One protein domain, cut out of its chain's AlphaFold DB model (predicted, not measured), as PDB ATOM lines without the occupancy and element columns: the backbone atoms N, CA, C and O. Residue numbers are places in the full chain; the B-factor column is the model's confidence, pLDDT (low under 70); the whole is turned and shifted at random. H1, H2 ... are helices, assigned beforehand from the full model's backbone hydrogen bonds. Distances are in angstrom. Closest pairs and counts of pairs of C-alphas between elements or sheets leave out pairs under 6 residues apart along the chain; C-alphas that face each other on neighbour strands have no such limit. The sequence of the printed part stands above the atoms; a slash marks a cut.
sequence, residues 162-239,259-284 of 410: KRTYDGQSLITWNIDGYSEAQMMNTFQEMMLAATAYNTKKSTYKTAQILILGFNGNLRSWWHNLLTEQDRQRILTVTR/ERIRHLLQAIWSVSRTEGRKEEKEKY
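Overview. This is residues 162 to 239 and 259 to 284 of the 410 residues of a protein of Cucumis melo var. makuwa (UniProt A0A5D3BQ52). Two long helices, H1 and the first part of H5, run side by side in opposite directions, and three short helices, H2, H3 and H4, cover the rest of H5's first part: H2 at the end where H5 begins, H4 crossing it there, H3 across it farther on. Residues 162 to 179 have no named element, and of them residues 167 to 178 run back beside H1; at the other extreme, residues 277 to 284 of H5 stick out from the body. The printed part has 104 residues with five named helices, H1 to H5 in chain order, and no named strand; the class is all helix. The whole is compact, with a radius of gyration of the C-alphas of 14.0 A and spans of 47 by 36 by 21 A.

Arrangement. H1, residues 180 to 198, touches H2, residues 203 to 212, with its residues 190 to 198 alone; the closest C-alphas, of Tyr 197 and Thr 206, are 5.7 A apart, at a steep tilt of 49 degrees, opposite ways. H3, residues 216 to 225, touches no helix. H4, residues 228 to 236, touches H5, residues 259 to 284, at a steep tilt of 47 degrees, opposite ways; the closest C-alphas, of Ile 234 and Leu 264, are 5.9 A apart. H5 touches H2 at a shallow tilt of 32 degrees, the same way, closest at the C-alphas of Ala 207 and Ile 261, 6.1 A. H1 and H5 only just touch, with 3 pairs of C-alphas within 8 A, closest at Phe 187 and Leu 265, 7.0 A; the tilt is a shallow 18 degrees, opposite ways. The helix packing is part aligned, part crossed. H3 and H5 are close but not clearly touching, about perpendicular at 75 degrees, with the C-alphas of Leu 218 and Ile 268 7.6 A apart. H1 is apart from H3 and H4. In all five helices every O i to N i+4 pair is within hydrogen-bond range.

Along the chain. H1 begins at C-alpha 180, (154.296, 191.837, 157.940), and measures 26.6 A. H2 measures 14.2 A, H3 13.1 A and H4 11.9 A. H5 measures 36.9 A and ends at C-alpha 284, (160.978, 197.287, 172.814).

Size, cuts and confidence. The C-alphas farthest apart, of Lys 200 and Tyr 284, are 47.0 A apart. Residues 240 to 258 are not printed; C-alphas 239 and 259 are 7.7 A apart across this cut. The links H1 to H2, H2 to H3 and H3 to H4 are tight. The mean pLDDT of the printed part is 78.5, with residues 162 to 163, 236 to 239 and 273 to 284 under 70.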
ATOM      1  N   LYS A 162     155.474 192.553 138.303       56.16
ATOM      2  CA  LYS A 162     154.567 191.542 137.751       56.16
ATOM      3  C   LYS A 162     155.382 190.307 137.376       56.16
ATOM      4  O   LYS A 162     155.879 190.190 136.257       56.16
ATOM      5  N   ARG A 163     155.527 189.380 138.318       64.94
ATOM      6  CA  ARG A 163     156.132 188.079 138.073       64.94
ATOM      7  C   ARG A 163     155.150 187.253 137.264       64.94
ATOM      8  O   ARG A 163     154.037 186.971 137.701       64.94
ATOM      9  N   THR A 164     155.562 186.869 136.067       70.25
ATOM     10  CA  THR A 164     154.856 185.864 135.276       70.25
ATOM     11  C   THR A 164     155.332 184.485 135.712       70.25
ATOM     12  O   THR A 164     156.525 184.191 135.639       70.25
ATOM     13  N   TYR A 165     154.406 183.640 136.158       80.94
ATOM     14  CA  TYR A 165     154.698 182.287 136.622       80.94
ATOM     15  C   TYR A 165     154.458 181.288 135.483       80.94
ATOM     16  O   TYR A 165     153.324 181.030 135.095       80.94
ATOM     17  N   ASP A 166     155.531 180.719 134.937       76.31
ATOM     18  CA  ASP A 166     155.498 179.743 133.834       76.31
ATOM     19  C   ASP A 166     155.140 178.304 134.286       76.31
ATOM     20  O   ASP A 166     154.931 177.396 133.467       76.31
ATOM     21  N   GLY A 167     155.092 178.076 135.606       75.25
ATOM     22  CA  GLY A 167     154.851 176.771 136.227       75.25
ATOM     23  C   GLY A 167     155.976 175.748 135.990       75.25
ATOM     24  O   GLY A 167     155.812 174.553 136.269       75.25
ATOM     25  N   GLN A 168     157.122 176.176 135.455       77.25
ATOM     26  CA  GLN A 168     158.256 175.310 135.111       77.25
ATOM     27  C   GLN A 168     159.555 175.771 135.770       77.25
ATOM     28  O   GLN A 168     160.306 174.922 136.249       77.25
ATOM     29  N   SER A 169     159.781 177.081 135.856       81.94
ATOM     30  CA  SER A 169     160.911 177.666 136.573       81.94
ATOM     31  C   SER A 169     160.817 177.406 138.078       81.94
ATOM     32  O   SER A 169     159.730 177.415 138.653       81.94
ATOM     33  N   LEU A 170     161.952 177.149 138.731       85.81
ATOM     34  CA  LEU A 170     162.031 177.072 140.191       85.81
ATOM     35  C   LEU A 170     162.187 178.487 140.750       85.81
ATOM     36  O   LEU A 170     163.138 179.186 140.400       85.81
ATOM     37  N   ILE A 171     161.282 178.883 141.640       86.31
ATOM     38  CA  ILE A 171     161.295 180.205 142.269       86.31
ATOM     39  C   ILE A 171     161.781 180.070 143.702       86.31
ATOM     40  O   ILE A 171     161.333 179.194 144.441       86.31
ATOM     41  N   THR A 172     162.719 180.934 144.080       89.19
ATOM     42  CA  THR A 172     163.283 180.965 145.426       89.19
ATOM     43  C   THR A 172     162.535 181.952 146.312       89.19
ATOM     44  O   THR A 172     162.366 183.107 145.922       89.19
ATOM     45  N   TRP A 173     162.174 181.526 147.519       90.06
ATOM     46  CA  TRP A 173     161.433 182.311 148.504       90.06
ATOM     47  C   TRP A 173     162.323 182.632 149.706       90.06
ATOM     48  O   TRP A 173     162.907 181.729 150.311       90.06
ATOM     49  N   ASN A 174     162.416 183.912 150.061       86.62
ATOM     50  CA  ASN A 174     163.100 184.396 151.257       86.62
ATOM     51  C   ASN A 174     162.206 185.420 151.964       86.62
ATOM     52  O   ASN A 174     161.637 186.272 151.291       86.62
ATOM     53  N   ILE A 175     162.108 185.336 153.292       84.88
ATOM     54  CA  ILE A 175     161.339 186.278 154.130       84.88
ATOM     55  C   ILE A 175     162.221 186.999 155.160       84.88
ATOM     56  O   ILE A 175     161.712 187.701 156.033       84.88
ATOM     57  N   ASP A 176     163.539 186.796 155.108       84.62
ATOM     58  CA  ASP A 176     164.463 187.340 156.100       84.62
ATOM     59  C   ASP A 176     164.453 188.876 156.065       84.62
ATOM     60  O   ASP A 176     164.786 189.494 155.053       84.62
ATOM     61  N   GLY A 177     164.087 189.495 157.192       78.88
ATOM     62  CA  GLY A 177     164.024 190.952 157.334       78.88
ATOM     63  C   GLY A 177     162.782 191.615 156.729       78.88
ATOM     64  O   GLY A 177     162.747 192.842 156.663       78.88
ATOM     65  N   TYR A 178     161.777 190.843 156.299       83.44
ATOM     66  CA  TYR A 178     160.538 191.390 155.736       83.44
ATOM     67  C   TYR A 178     159.581 191.899 156.818       83.44
ATOM     68  O   TYR A 178     159.447 191.301 157.888       83.44
ATOM     69  N   SER A 179     158.885 193.000 156.518       82.62
ATOM     70  CA  SER A 179     157.744 193.469 157.315       82.62
ATOM     71  C   SER A 179     156.530 192.543 157.147       82.62
ATOM     72  O   SER A 179     156.472 191.748 156.210       82.62
ATOM     73  N   GLU A 180     155.527 192.648 158.029       81.62
ATOM     74  CA  GLU A 180     154.296 191.837 157.940       81.62
ATOM     75  C   GLU A 180     153.595 192.003 156.578       81.62
ATOM     76  O   GLU A 180     153.179 191.013 155.977       81.62
ATOM     77  N   ALA A 181     153.545 193.230 156.049       78.94
ATOM     78  CA  ALA A 181     152.964 193.528 154.740       78.94
ATOM     79  C   ALA A 181     153.758 192.892 153.584       78.94
ATOM     80  O   ALA A 181     153.183 192.243 152.712       78.94
ATOM     81  N   GLN A 182     155.090 192.992 153.607       81.69
ATOM     82  CA  GLN A 182     155.950 192.343 152.610       81.69
ATOM     83  C   GLN A 182     155.813 190.821 152.660       81.69
ATOM     84  O   GLN A 182     155.774 190.152 151.628       81.69
ATOM     85  N   MET A 183     155.673 190.271 153.865       84.50
ATOM     86  CA  MET A 183     155.415 188.855 154.056       84.50
ATOM     87  C   MET A 183     154.077 188.455 153.420       84.50
ATOM     88  O   MET A 183     154.043 187.505 152.641       84.50
ATOM     89  N   MET A 184     152.999 189.214 153.658       83.69
ATOM     90  CA  MET A 184     151.692 188.983 153.024       83.69
ATOM     91  C   MET A 184     151.774 188.963 151.498       83.69
ATOM     92  O   MET A 184     151.238 188.044 150.876       83.69
ATOM     93  N   ASN A 185     152.496 189.910 150.904       84.81
ATOM     94  CA  ASN A 185     152.688 189.959 149.456       84.81
ATOM     95  C   ASN A 185     153.429 188.713 148.955       84.81
ATOM     96  O   ASN A 185     152.987 188.073 148.004       84.81
ATOM     97  N   THR A 186     154.483 188.274 149.651       86.88
ATOM     98  CA  THR A 186     155.209 187.050 149.268       86.88
ATOM     99  C   THR A 186     154.369 185.781 149.395       86.88
ATOM    100  O   THR A 186     154.530 184.857 148.600       86.88
ATOM    101  N   PHE A 187     153.423 185.722 150.338       86.81
ATOM    102  CA  PHE A 187     152.479 184.605 150.424       86.81
ATOM    103  C   PHE A 187     151.468 184.611 149.281       86.81
ATOM    104  O   PHE A 187     151.149 183.546 148.751       86.81
ATOM    105  N   GLN A 188     150.983 185.788 148.879       86.94
ATOM    106  CA  GLN A 188     150.119 185.922 147.705       86.94
ATOM    107  C   GLN A 188     150.861 185.508 146.429       86.94
ATOM    108  O   GLN A 188     150.331 184.740 145.630       86.94
ATOM    109  N   GLU A 189     152.114 185.927 146.271       87.00
ATOM    110  CA  GLU A 189     152.982 185.490 145.175       87.00
ATOM    111  C   GLU A 189     153.228 183.981 145.189       87.00
ATOM    112  O   GLU A 189     153.126 183.325 144.155       87.00
ATOM    113  N   MET A 190     153.488 183.406 146.363       88.50
ATOM    114  CA  MET A 190     153.678 181.968 146.513       88.50
ATOM    115  C   MET A 190     152.404 181.190 146.168       88.50
ATOM    116  O   MET A 190     152.493 180.136 145.541       88.50
ATOM    117  N   MET A 191     151.220 181.729 146.482       87.50
ATOM    118  CA  MET A 191     149.938 181.178 146.029       87.50
ATOM    119  C   MET A 191     149.792 181.227 144.507       87.50
ATOM    120  O   MET A 191     149.402 180.226 143.912       87.50
ATOM    121  N   LEU A 192     150.130 182.352 143.870       88.38
ATOM    122  CA  LEU A 192     150.078 182.501 142.410       88.38
ATOM    123  C   LEU A 192     151.074 181.574 141.696       88.38
ATOM    124  O   LEU A 192     150.757 180.976 140.669       88.38
ATOM    125  N   ALA A 193     152.269 181.395 142.257       88.25
ATOM    126  CA  ALA A 193     153.235 180.423 141.759       88.25
ATOM    127  C   ALA A 193     152.700 178.994 141.898       88.25
ATOM    128  O   ALA A 193     152.812 178.178 140.983       88.25
ATOM    129  N   ALA A 194     152.093 178.690 143.045       86.69
ATOM    130  CA  ALA A 194     151.542 177.381 143.333       86.69
ATOM    131  C   ALA A 194     150.397 177.013 142.386       86.69
ATOM    132  O   ALA A 194     150.382 175.895 141.877       86.69
ATOM    133  N   THR A 195     149.478 177.939 142.093       86.62
ATOM    134  CA  THR A 195     148.410 177.696 141.112       86.62
ATOM    135  C   THR A 195     148.996 177.423 139.730       86.62
ATOM    136  O   THR A 195     148.585 176.460 139.084       86.62
ATOM    137  N   ALA A 196     150.025 178.170 139.314       86.19
ATOM    138  CA  ALA A 196     150.722 177.934 138.050       86.19
ATOM    139  C   ALA A 196     151.400 176.551 137.994       86.19
ATOM    140  O   ALA A 196     151.270 175.845 136.993       86.19
ATOM    141  N   TYR A 197     152.077 176.112 139.060       86.31
ATOM    142  CA  TYR A 197     152.670 174.767 139.132       86.31
ATOM    143  C   TYR A 197     151.617 173.655 139.106       86.31
ATOM    144  O   TYR A 197     151.829 172.619 138.468       86.31
ATOM    145  N   ASN A 198     150.481 173.883 139.762       83.12
ATOM    146  CA  ASN A 198     149.399 172.914 139.884       83.12
ATOM    147  C   ASN A 198     148.670 172.659 138.554       83.12
ATOM    148  O   ASN A 198     148.122 171.583 138.358       83.12
ATOM    149  N   THR A 199     148.736 173.590 137.591       81.38
ATOM    150  CA  THR A 199     148.203 173.351 136.232       81.38
ATOM    151  C   THR A 199     148.894 172.195 135.500       81.38
ATOM    152  O   THR A 199     148.312 171.602 134.597       81.38
ATOM    153  N   LYS A 200     150.140 171.872 135.872       77.12
ATOM    154  CA  LYS A 200     150.979 170.872 135.186       77.12
ATOM    155  C   LYS A 200     151.345 169.676 136.070       77.12
ATOM    156  O   LYS A 200     151.857 168.680 135.562       77.12
ATOM    157  N   LYS A 201     151.194 169.783 137.392       80.38
ATOM    158  CA  LYS A 201     151.731 168.833 138.380       80.38
ATOM    159  C   LYS A 201     150.706 168.584 139.481       80.38
ATOM    160  O   LYS A 201     149.917 169.462 139.791       80.38
ATOM    161  N   SER A 202     150.772 167.415 140.121       83.88
ATOM    162  CA  SER A 202     149.934 167.128 141.290       83.88
ATOM    163  C   SER A 202     150.231 168.087 142.447       83.88
ATOM    164  O   SER A 202     151.367 168.537 142.618       83.88
ATOM    165  N   THR A 203     149.232 168.329 143.296       80.69
ATOM    166  CA  THR A 203     149.330 169.205 144.478       80.69
ATOM    167  C   THR A 203     150.521 168.856 145.376       80.69
ATOM    168  O   THR A 203     151.222 169.743 145.862       80.69
ATOM    169  N   TYR A 204     150.817 167.562 145.533       82.50
ATOM    170  CA  TYR A 204     151.984 167.072 146.269       82.50
ATOM    171  C   TYR A 204     153.315 167.508 145.638       82.50
ATOM    172  O   TYR A 204     154.180 168.047 146.326       82.50
ATOM    173  N   LYS A 205     153.474 167.321 144.321       84.12
ATOM    174  CA  LYS A 205     154.685 167.742 143.595       84.12
ATOM    175  C   LYS A 205     154.834 169.263 143.603       84.12
ATOM    176  O   LYS A 205     155.945 169.767 143.718       84.12
ATOM    177  N   THR A 206     153.725 169.991 143.526       85.00
ATOM    178  CA  THR A 206     153.704 171.453 143.643       85.00
ATOM    179  C   THR A 206     154.189 171.916 145.015       85.00
ATOM    180  O   THR A 206     155.078 172.763 145.086       85.00
ATOM    181  N   ALA A 207     153.693 171.315 146.101       85.19
ATOM    182  CA  ALA A 207     154.171 171.610 147.451       85.19
ATOM    183  C   ALA A 207     155.674 171.318 147.598       85.19
ATOM    184  O   ALA A 207     156.410 172.142 148.135       85.19
ATOM    185  N   GLN A 208     156.157 170.196 147.053       85.56
ATOM    186  CA  GLN A 208     157.587 169.869 147.048       85.56
ATOM    187  C   GLN A 208     158.435 170.907 146.300       85.56
ATOM    188  O   GLN A 208     159.511 171.260 146.774       85.56
ATOM    189  N   ILE A 209     157.964 171.415 145.158       86.88
ATOM    190  CA  ILE A 209     158.666 172.456 144.390       86.88
ATOM    191  C   ILE A 209     158.734 173.769 145.173       86.88
ATOM    192  O   ILE A 209     159.786 174.405 145.191       86.88
ATOM    193  N   LEU A 210     157.653 174.154 145.858       88.31
ATOM    194  CA  LEU A 210     157.651 175.338 146.724       88.31
ATOM    195  C   LEU A 210     158.653 175.197 147.871       88.31
ATOM    196  O   LEU A 210     159.454 176.100 148.097       88.31
ATOM    197  N   ILE A 211     158.657 174.038 148.537       87.62
ATOM    198  CA  ILE A 211     159.593 173.727 149.624       87.62
ATOM    199  C   ILE A 211     161.041 173.746 149.126       87.62
ATOM    200  O   ILE A 211     161.926 174.261 149.808       87.62
ATOM    201  N   LEU A 212     161.298 173.218 147.924       88.69
ATOM    202  CA  LEU A 212     162.623 173.240 147.305       88.69
ATOM    203  C   LEU A 212     163.107 174.676 147.039       88.69
ATOM    204  O   LEU A 212     164.307 174.939 147.082       88.69
ATOM    205  N   GLY A 213     162.174 175.597 146.798       89.06
ATOM    206  CA  GLY A 213     162.435 177.024 146.651       89.06
ATOM    207  C   GLY A 213     162.732 177.759 147.961       89.06
ATOM    208  O   GLY A 213     163.158 178.911 147.915       89.06
ATOM    209  N   PHE A 214     162.534 177.151 149.133       90.88
ATOM    210  CA  PHE A 214     162.761 177.843 150.402       90.88
ATOM    211  C   PHE A 214     164.235 178.162 150.640       90.88
ATOM    212  O   PHE A 214     165.118 177.305 150.543       90.88
ATOM    213  N   ASN A 215     164.486 179.404 151.047       87.62
ATOM    214  CA  ASN A 215     165.791 179.890 151.463       87.62
ATOM    215  C   ASN A 215     165.710 180.565 152.846       87.62
ATOM    216  O   ASN A 215     164.618 180.817 153.358       87.62
ATOM    217  N   GLY A 216     166.865 180.817 153.468       85.50
ATOM    218  CA  GLY A 216     166.946 181.562 154.729       85.50
ATOM    219  C   GLY A 216     166.126 180.935 155.863       85.50
ATOM    220  O   GLY A 216     166.137 179.710 156.056       85.50
ATOM    221  N   ASN A 217     165.382 181.771 156.593       85.06
ATOM    222  CA  ASN A 217     164.560 181.339 157.724       85.06
ATOM    223  C   ASN A 217     163.462 180.345 157.331       85.06
ATOM    224  O   ASN A 217     163.177 179.443 158.117       85.06
ATOM    225  N   LEU A 218     162.902 180.409 156.114       87.19
ATOM    226  CA  LEU A 218     161.915 179.420 155.645       87.19
ATOM    227  C   LEU A 218     162.513 178.016 155.568       87.19
ATOM    228  O   LEU A 218     161.900 177.031 155.984       87.19
ATOM    229  N   ARG A 219     163.741 177.921 155.055       85.94
ATOM    230  CA  ARG A 219     164.444 176.641 154.939       85.94
ATOM    231  C   ARG A 219     164.826 176.092 156.308       85.94
ATOM    232  O   ARG A 219     164.747 174.880 156.514       85.94
ATOM    233  N   SER A 220     165.242 176.968 157.223       85.62
ATOM    234  CA  SER A 220     165.538 176.595 158.609       85.62
ATOM    235  C   SER A 220     164.275 176.129 159.335       85.62
ATOM    236  O   SER A 220     164.295 175.088 159.983       85.62
ATOM    237  N   TRP A 221     163.152 176.825 159.156       87.19
ATOM    238  CA  TRP A 221     161.857 176.430 159.703       87.19
ATOM    239  C   TRP A 221     161.446 175.028 159.249       87.19
ATOM    240  O   TRP A 221     161.173 174.163 160.085       87.19
ATOM    241  N   TRP A 222     161.482 174.780 157.938       85.25
ATOM    242  CA  TRP A 222     161.087 173.493 157.378       85.25
ATOM    243  C   TRP A 222     161.954 172.340 157.905       85.25
ATOM    244  O   TRP A 222     161.413 171.309 158.304       85.25
ATOM    245  N   HIS A 223     163.284 172.511 157.953       82.81
ATOM    246  CA  HIS A 223     164.224 171.439 158.311       82.81
ATOM    247  C   HIS A 223     164.492 171.278 159.816       82.81
ATOM    248  O   HIS A 223     164.727 170.154 160.262       82.81
ATOM    249  N   ASN A 224     164.461 172.365 160.589       81.69
ATOM    250  CA  ASN A 224     164.931 172.370 161.978       81.69
ATOM    251  C   ASN A 224     163.804 172.526 163.002       81.69
ATOM    252  O   ASN A 224     163.925 171.994 164.101       81.69
ATOM    253  N   LEU A 225     162.733 173.258 162.676       76.56
ATOM    254  CA  LEU A 225     161.634 173.502 163.620       76.56
ATOM    255  C   LEU A 225     160.476 172.518 163.452       76.56
ATOM    256  O   LEU A 225     159.767 172.245 164.419       76.56
ATOM    257  N   LEU A 226     160.270 171.993 162.245       80.56
ATOM    258  CA  LEU A 226     159.150 171.110 161.954       80.56
ATOM    259  C   LEU A 226     159.527 169.638 162.170       80.56
ATOM    260  O   LEU A 226     160.508 169.157 161.593       80.56
ATOM    261  N   THR A 227     158.746 168.914 162.978       80.19
ATOM    262  CA  THR A 227     158.935 167.467 163.156       80.19
ATOM    263  C   THR A 227     158.533 166.714 161.888       80.19
ATOM    264  O   THR A 227     157.700 167.181 161.109       80.19
ATOM    265  N   GLU A 228     159.095 165.523 161.672       79.81
ATOM    266  CA  GLU A 228     158.769 164.710 160.491       79.81
ATOM    267  C   GLU A 228     157.272 164.349 160.436       79.81
ATOM    268  O   GLU A 228     156.672 164.325 159.365       79.81
ATOM    269  N   GLN A 229     156.633 164.183 161.599       74.56
ATOM    270  CA  GLN A 229     155.187 163.974 161.694       74.56
ATOM    271  C   GLN A 229     154.394 165.206 161.249       74.56
ATOM    272  O   GLN A 229     153.403 165.068 160.535       74.56
ATOM    273  N   ASP A 230     154.822 166.412 161.621       77.44
ATOM    274  CA  ASP A 230     154.139 167.645 161.223       77.44
ATOM    275  C   ASP A 230     154.349 167.962 159.736       77.44
ATOM    276  O   ASP A 230     153.410 168.393 159.065       77.44
ATOM    277  N   ARG A 231     155.525 167.653 159.172       81.19
ATOM    278  CA  ARG A 231     155.754 167.703 157.713       81.19
ATOM    279  C   ARG A 231     154.809 166.781 156.967       81.19
ATOM    280  O   ARG A 231     154.187 167.185 155.986       81.19
ATOM    281  N   GLN A 232     154.686 165.545 157.445       76.62
ATOM    282  CA  GLN A 232     153.787 164.568 156.853       76.62
ATOM    283  C   GLN A 232     152.336 165.002 157.004       76.62
ATOM    284  O   GLN A 232     151.600 164.905 156.031       76.62
ATOM    285  N   ARG A 233     151.925 165.572 158.144       73.38
ATOM    286  CA  ARG A 233     150.581 166.152 158.305       73.38
ATOM    287  C   ARG A 233     150.311 167.225 157.259       73.38
ATOM    288  O   ARG A 233     149.323 167.095 156.549       73.38
ATOM    289  N   ILE A 234     151.208 168.200 157.095       75.69
ATOM    290  CA  ILE A 234     151.067 169.277 156.099       75.69
ATOM    291  C   ILE A 234     150.974 168.718 154.670       75.69
ATOM    292  O   ILE A 234     150.158 169.179 153.876       75.69
ATOM    293  N   LEU A 235     151.770 167.699 154.339       74.88
ATOM    294  CA  LEU A 235     151.777 167.094 153.003       74.88
ATOM    295  C   LEU A 235     150.622 166.108 152.757       74.88
ATOM    296  O   LEU A 235     150.289 165.861 151.594       74.88
ATOM    297  N   THR A 236     150.030 165.547 153.817       67.31
ATOM    298  CA  THR A 236     148.980 164.513 153.763       67.31
ATOM    299  C   THR A 236     147.575 165.101 153.828       67.31
ATOM    300  O   THR A 236     146.641 164.398 153.441       67.31
ATOM    301  N   VAL A 237     147.394 166.366 154.256       63.59
ATOM    302  CA  VAL A 237     146.059 166.990 154.316       63.59
ATOM    303  C   VAL A 237     145.385 166.890 152.949       63.59
ATOM    304  O   VAL A 237     145.733 167.573 151.996       63.59
ATOM    305  N   THR A 238     144.426 165.984 152.840       53.09
ATOM    306  CA  THR A 238     143.614 165.786 151.647       53.09
ATOM    307  C   THR A 238     142.199 165.758 152.162       53.09
ATOM    308  O   THR A 238     141.851 164.880 152.953       53.09
ATOM    309  N   ARG A 239     141.392 166.748 151.786       44.25
ATOM    310  CA  ARG A 239     139.974 166.709 152.107       44.25
ATOM    311  C   ARG A 239     139.352 165.597 151.266       44.25
ATOM    312  O   ARG A 239     139.257 165.713 150.050       44.25
ATOM    313  N   GLU A 259     144.278 173.021 149.230       74.88
ATOM    314  CA  GLU A 259     144.262 172.941 150.684       74.88
ATOM    315  C   GLU A 259     145.616 172.534 151.281       74.88
ATOM    316  O   GLU A 259     146.037 173.092 152.292       74.88
ATOM    317  N   ARG A 260     146.381 171.657 150.611       78.56
ATOM    318  CA  ARG A 260     147.762 171.320 151.027       78.56
ATOM    319  C   ARG A 260     148.671 172.541 151.041       78.56
ATOM    320  O   ARG A 260     149.418 172.768 151.990       78.56
ATOM    321  N   ILE A 261     148.605 173.329 149.974       82.62
ATOM    322  CA  ILE A 261     149.412 174.538 149.813       82.62
ATOM    323  C   ILE A 261     148.905 175.612 150.779       82.62
ATOM    324  O   ILE A 261     149.711 176.264 151.435       82.62
ATOM    325  N   ARG A 262     147.586 175.734 150.960       83.69
ATOM    326  CA  ARG A 262     146.970 176.642 151.935       83.69
ATOM    327  C   ARG A 262     147.435 176.348 153.363       83.69
ATOM    328  O   ARG A 262     147.902 177.257 154.045       83.69
ATOM    329  N   HIS A 263     147.363 175.093 153.804       82.62
ATOM    330  CA  HIS A 263     147.828 174.682 155.128       82.62
ATOM    331  C   HIS A 263     149.331 174.883 155.307       82.62
ATOM    332  O   HIS A 263     149.762 175.342 156.366       82.62
ATOM    333  N   LEU A 264     150.127 174.589 154.275       84.62
ATOM    334  CA  LEU A 264     151.563 174.851 154.279       84.62
ATOM    335  C   LEU A 264     151.850 176.345 154.487       84.62
ATOM    336  O   LEU A 264     152.620 176.699 155.378       84.62
ATOM    337  N   LEU A 265     151.179 177.228 153.750       85.94
ATOM    338  CA  LEU A 265     151.347 178.678 153.890       85.94
ATOM    339  C   LEU A 265     150.849 179.201 155.238       85.94
ATOM    340  O   LEU A 265     151.495 180.050 155.846       85.94
ATOM    341  N   GLN A 266     149.747 178.658 155.752       85.88
ATOM    342  CA  GLN A 266     149.221 179.006 157.069       85.88
ATOM    343  C   GLN A 266     150.173 178.599 158.203       85.88
ATOM    344  O   GLN A 266     150.332 179.341 159.179       85.88
ATOM    345  N   ALA A 267     150.821 177.439 158.087       83.94
ATOM    346  CA  ALA A 267     151.830 176.992 159.041       83.94
ATOM    347  C   ALA A 267     153.059 177.915 159.016       83.94
ATOM    348  O   ALA A 267     153.534 178.331 160.076       83.94
ATOM    349  N   ILE A 268     153.512 178.311 157.821       84.06
ATOM    350  CA  ILE A 268     154.612 179.272 157.653       84.06
ATOM    351  C   ILE A 268     154.255 180.627 158.278       84.06
ATOM    352  O   ILE A 268     155.048 181.177 159.046       84.06
ATOM    353  N   TRP A 269     153.062 181.155 157.990       84.19
ATOM    354  CA  TRP A 269     152.575 182.425 158.541       84.19
ATOM    355  C   TRP A 269     152.577 182.412 160.072       84.19
ATOM    356  O   TRP A 269     153.055 183.339 160.730       84.19
ATOM    357  N   SER A 270     152.078 181.316 160.646       81.88
ATOM    358  CA  SER A 270     151.946 181.145 162.091       81.88
ATOM    359  C   SER A 270     153.306 181.180 162.792       81.88
ATOM    360  O   SER A 270     153.438 181.845 163.819       81.88
ATOM    361  N   VAL A 271     154.336 180.534 162.232       75.31
ATOM    362  CA  VAL A 271     155.687 180.568 162.818       75.31
ATOM    363  C   VAL A 271     156.367 181.915 162.607       75.31
ATOM    364  O   VAL A 271     156.898 182.484 163.563       75.31
ATOM    365  N   SER A 272     156.260 182.486 161.410       75.00
ATOM    366  CA  SER A 272     156.883 183.775 161.085       75.00
ATOM    367  C   SER A 272     156.367 184.908 161.986       75.00
ATOM    368  O   SER A 272     157.138 185.749 162.451       75.00
ATOM    369  N   ARG A 273     155.080 184.869 162.364       68.88
ATOM    370  CA  ARG A 273     154.483 185.806 163.329       68.88
ATOM    371  C   ARG A 273     155.021 185.641 164.756       68.88
ATOM    372  O   ARG A 273     155.104 186.617 165.508       68.88
ATOM    373  N   THR A 274     155.378 184.422 165.164       62.81
ATOM    374  CA  THR A 274     155.973 184.185 166.491       62.81
ATOM    375  C   THR A 274     157.424 184.652 166.577       62.81
ATOM    376  O   THR A 274     157.820 185.151 167.633       62.81
ATOM    377  N   GLU A 275     158.184 184.553 165.481       59.44
ATOM    378  CA  GLU A 275     159.555 185.068 165.366       59.44
ATOM    379  C   GLU A 275     159.560 186.608 165.412       59.44
ATOM    380  O   GLU A 275     160.217 187.202 166.270       59.44
ATOM    381  N   GLY A 276     158.712 187.261 164.604       55.84
ATOM    382  CA  GLY A 276     158.602 188.726 164.571       55.84
ATOM    383  C   GLY A 276     158.223 189.338 165.925       55.84
ATOM    384  O   GLY A 276     158.802 190.335 166.356       55.84
ATOM    385  N   ARG A 277     157.330 188.685 166.687       54.19
ATOM    386  CA  ARG A 277     156.933 189.156 168.026       54.19
ATOM    387  C   ARG A 277     158.056 189.046 169.065       54.19
ATOM    388  O   ARG A 277     158.027 189.785 170.051       54.19
ATOM    389  N   LYS A 278     159.016 188.125 168.904       54.53
ATOM    390  CA  LYS A 278     160.203 188.045 169.775       54.53
ATOM    391  C   LYS A 278     161.165 189.187 169.462       54.53
ATOM    392  O   LYS A 278     161.552 189.898 170.386       54.53
ATOM    393  N   GLU A 279     161.440 189.439 168.185       55.16
ATOM    394  CA  GLU A 279     162.298 190.551 167.766       55.16
ATOM    395  C   GLU A 279     161.730 191.922 168.152       55.16
ATOM    396  O   GLU A 279     162.453 192.782 168.652       55.16
ATOM    397  N   GLU A 280     160.428 192.151 167.971       53.69
ATOM    398  CA  GLU A 280     159.784 193.401 168.391       53.69
ATOM    399  C   GLU A 280     159.826 193.589 169.908       53.69
ATOM    400  O   GLU A 280     160.065 194.696 170.400       53.69
ATOM    401  N   LYS A 281     159.644 192.506 170.674       55.66
ATOM    402  CA  LYS A 281     159.780 192.540 172.133       55.66
ATOM    403  C   LYS A 281     161.217 192.801 172.563       55.66
ATOM    404  O   LYS A 281     161.394 193.528 173.533       55.66
ATOM    405  N   GLU A 282     162.226 192.294 171.863       52.28
ATOM    406  CA  GLU A 282     163.635 192.622 172.122       52.28
ATOM    407  C   GLU A 282     163.958 194.082 171.765       52.28
ATOM    408  O   GLU A 282     164.571 194.797 172.566       52.28
ATOM    409  N   LYS A 283     163.445 194.589 170.636       51.88
ATOM    410  CA  LYS A 283     163.549 196.004 170.223       51.88
ATOM    411  C   LYS A 283     162.819 196.954 171.190       51.88
ATOM    412  O   LYS A 283     163.263 198.081 171.414       51.88
ATOM    413  N   TYR A 284     161.715 196.518 171.802       50.28
ATOM    414  CA  TYR A 284     160.978 197.287 172.814       50.28
ATOM    415  C   TYR A 284     161.572 197.144 174.228       50.28
ATOM    416  O   TYR A 284     161.580 198.105 174.995       50.28
TER     417      TYR A 284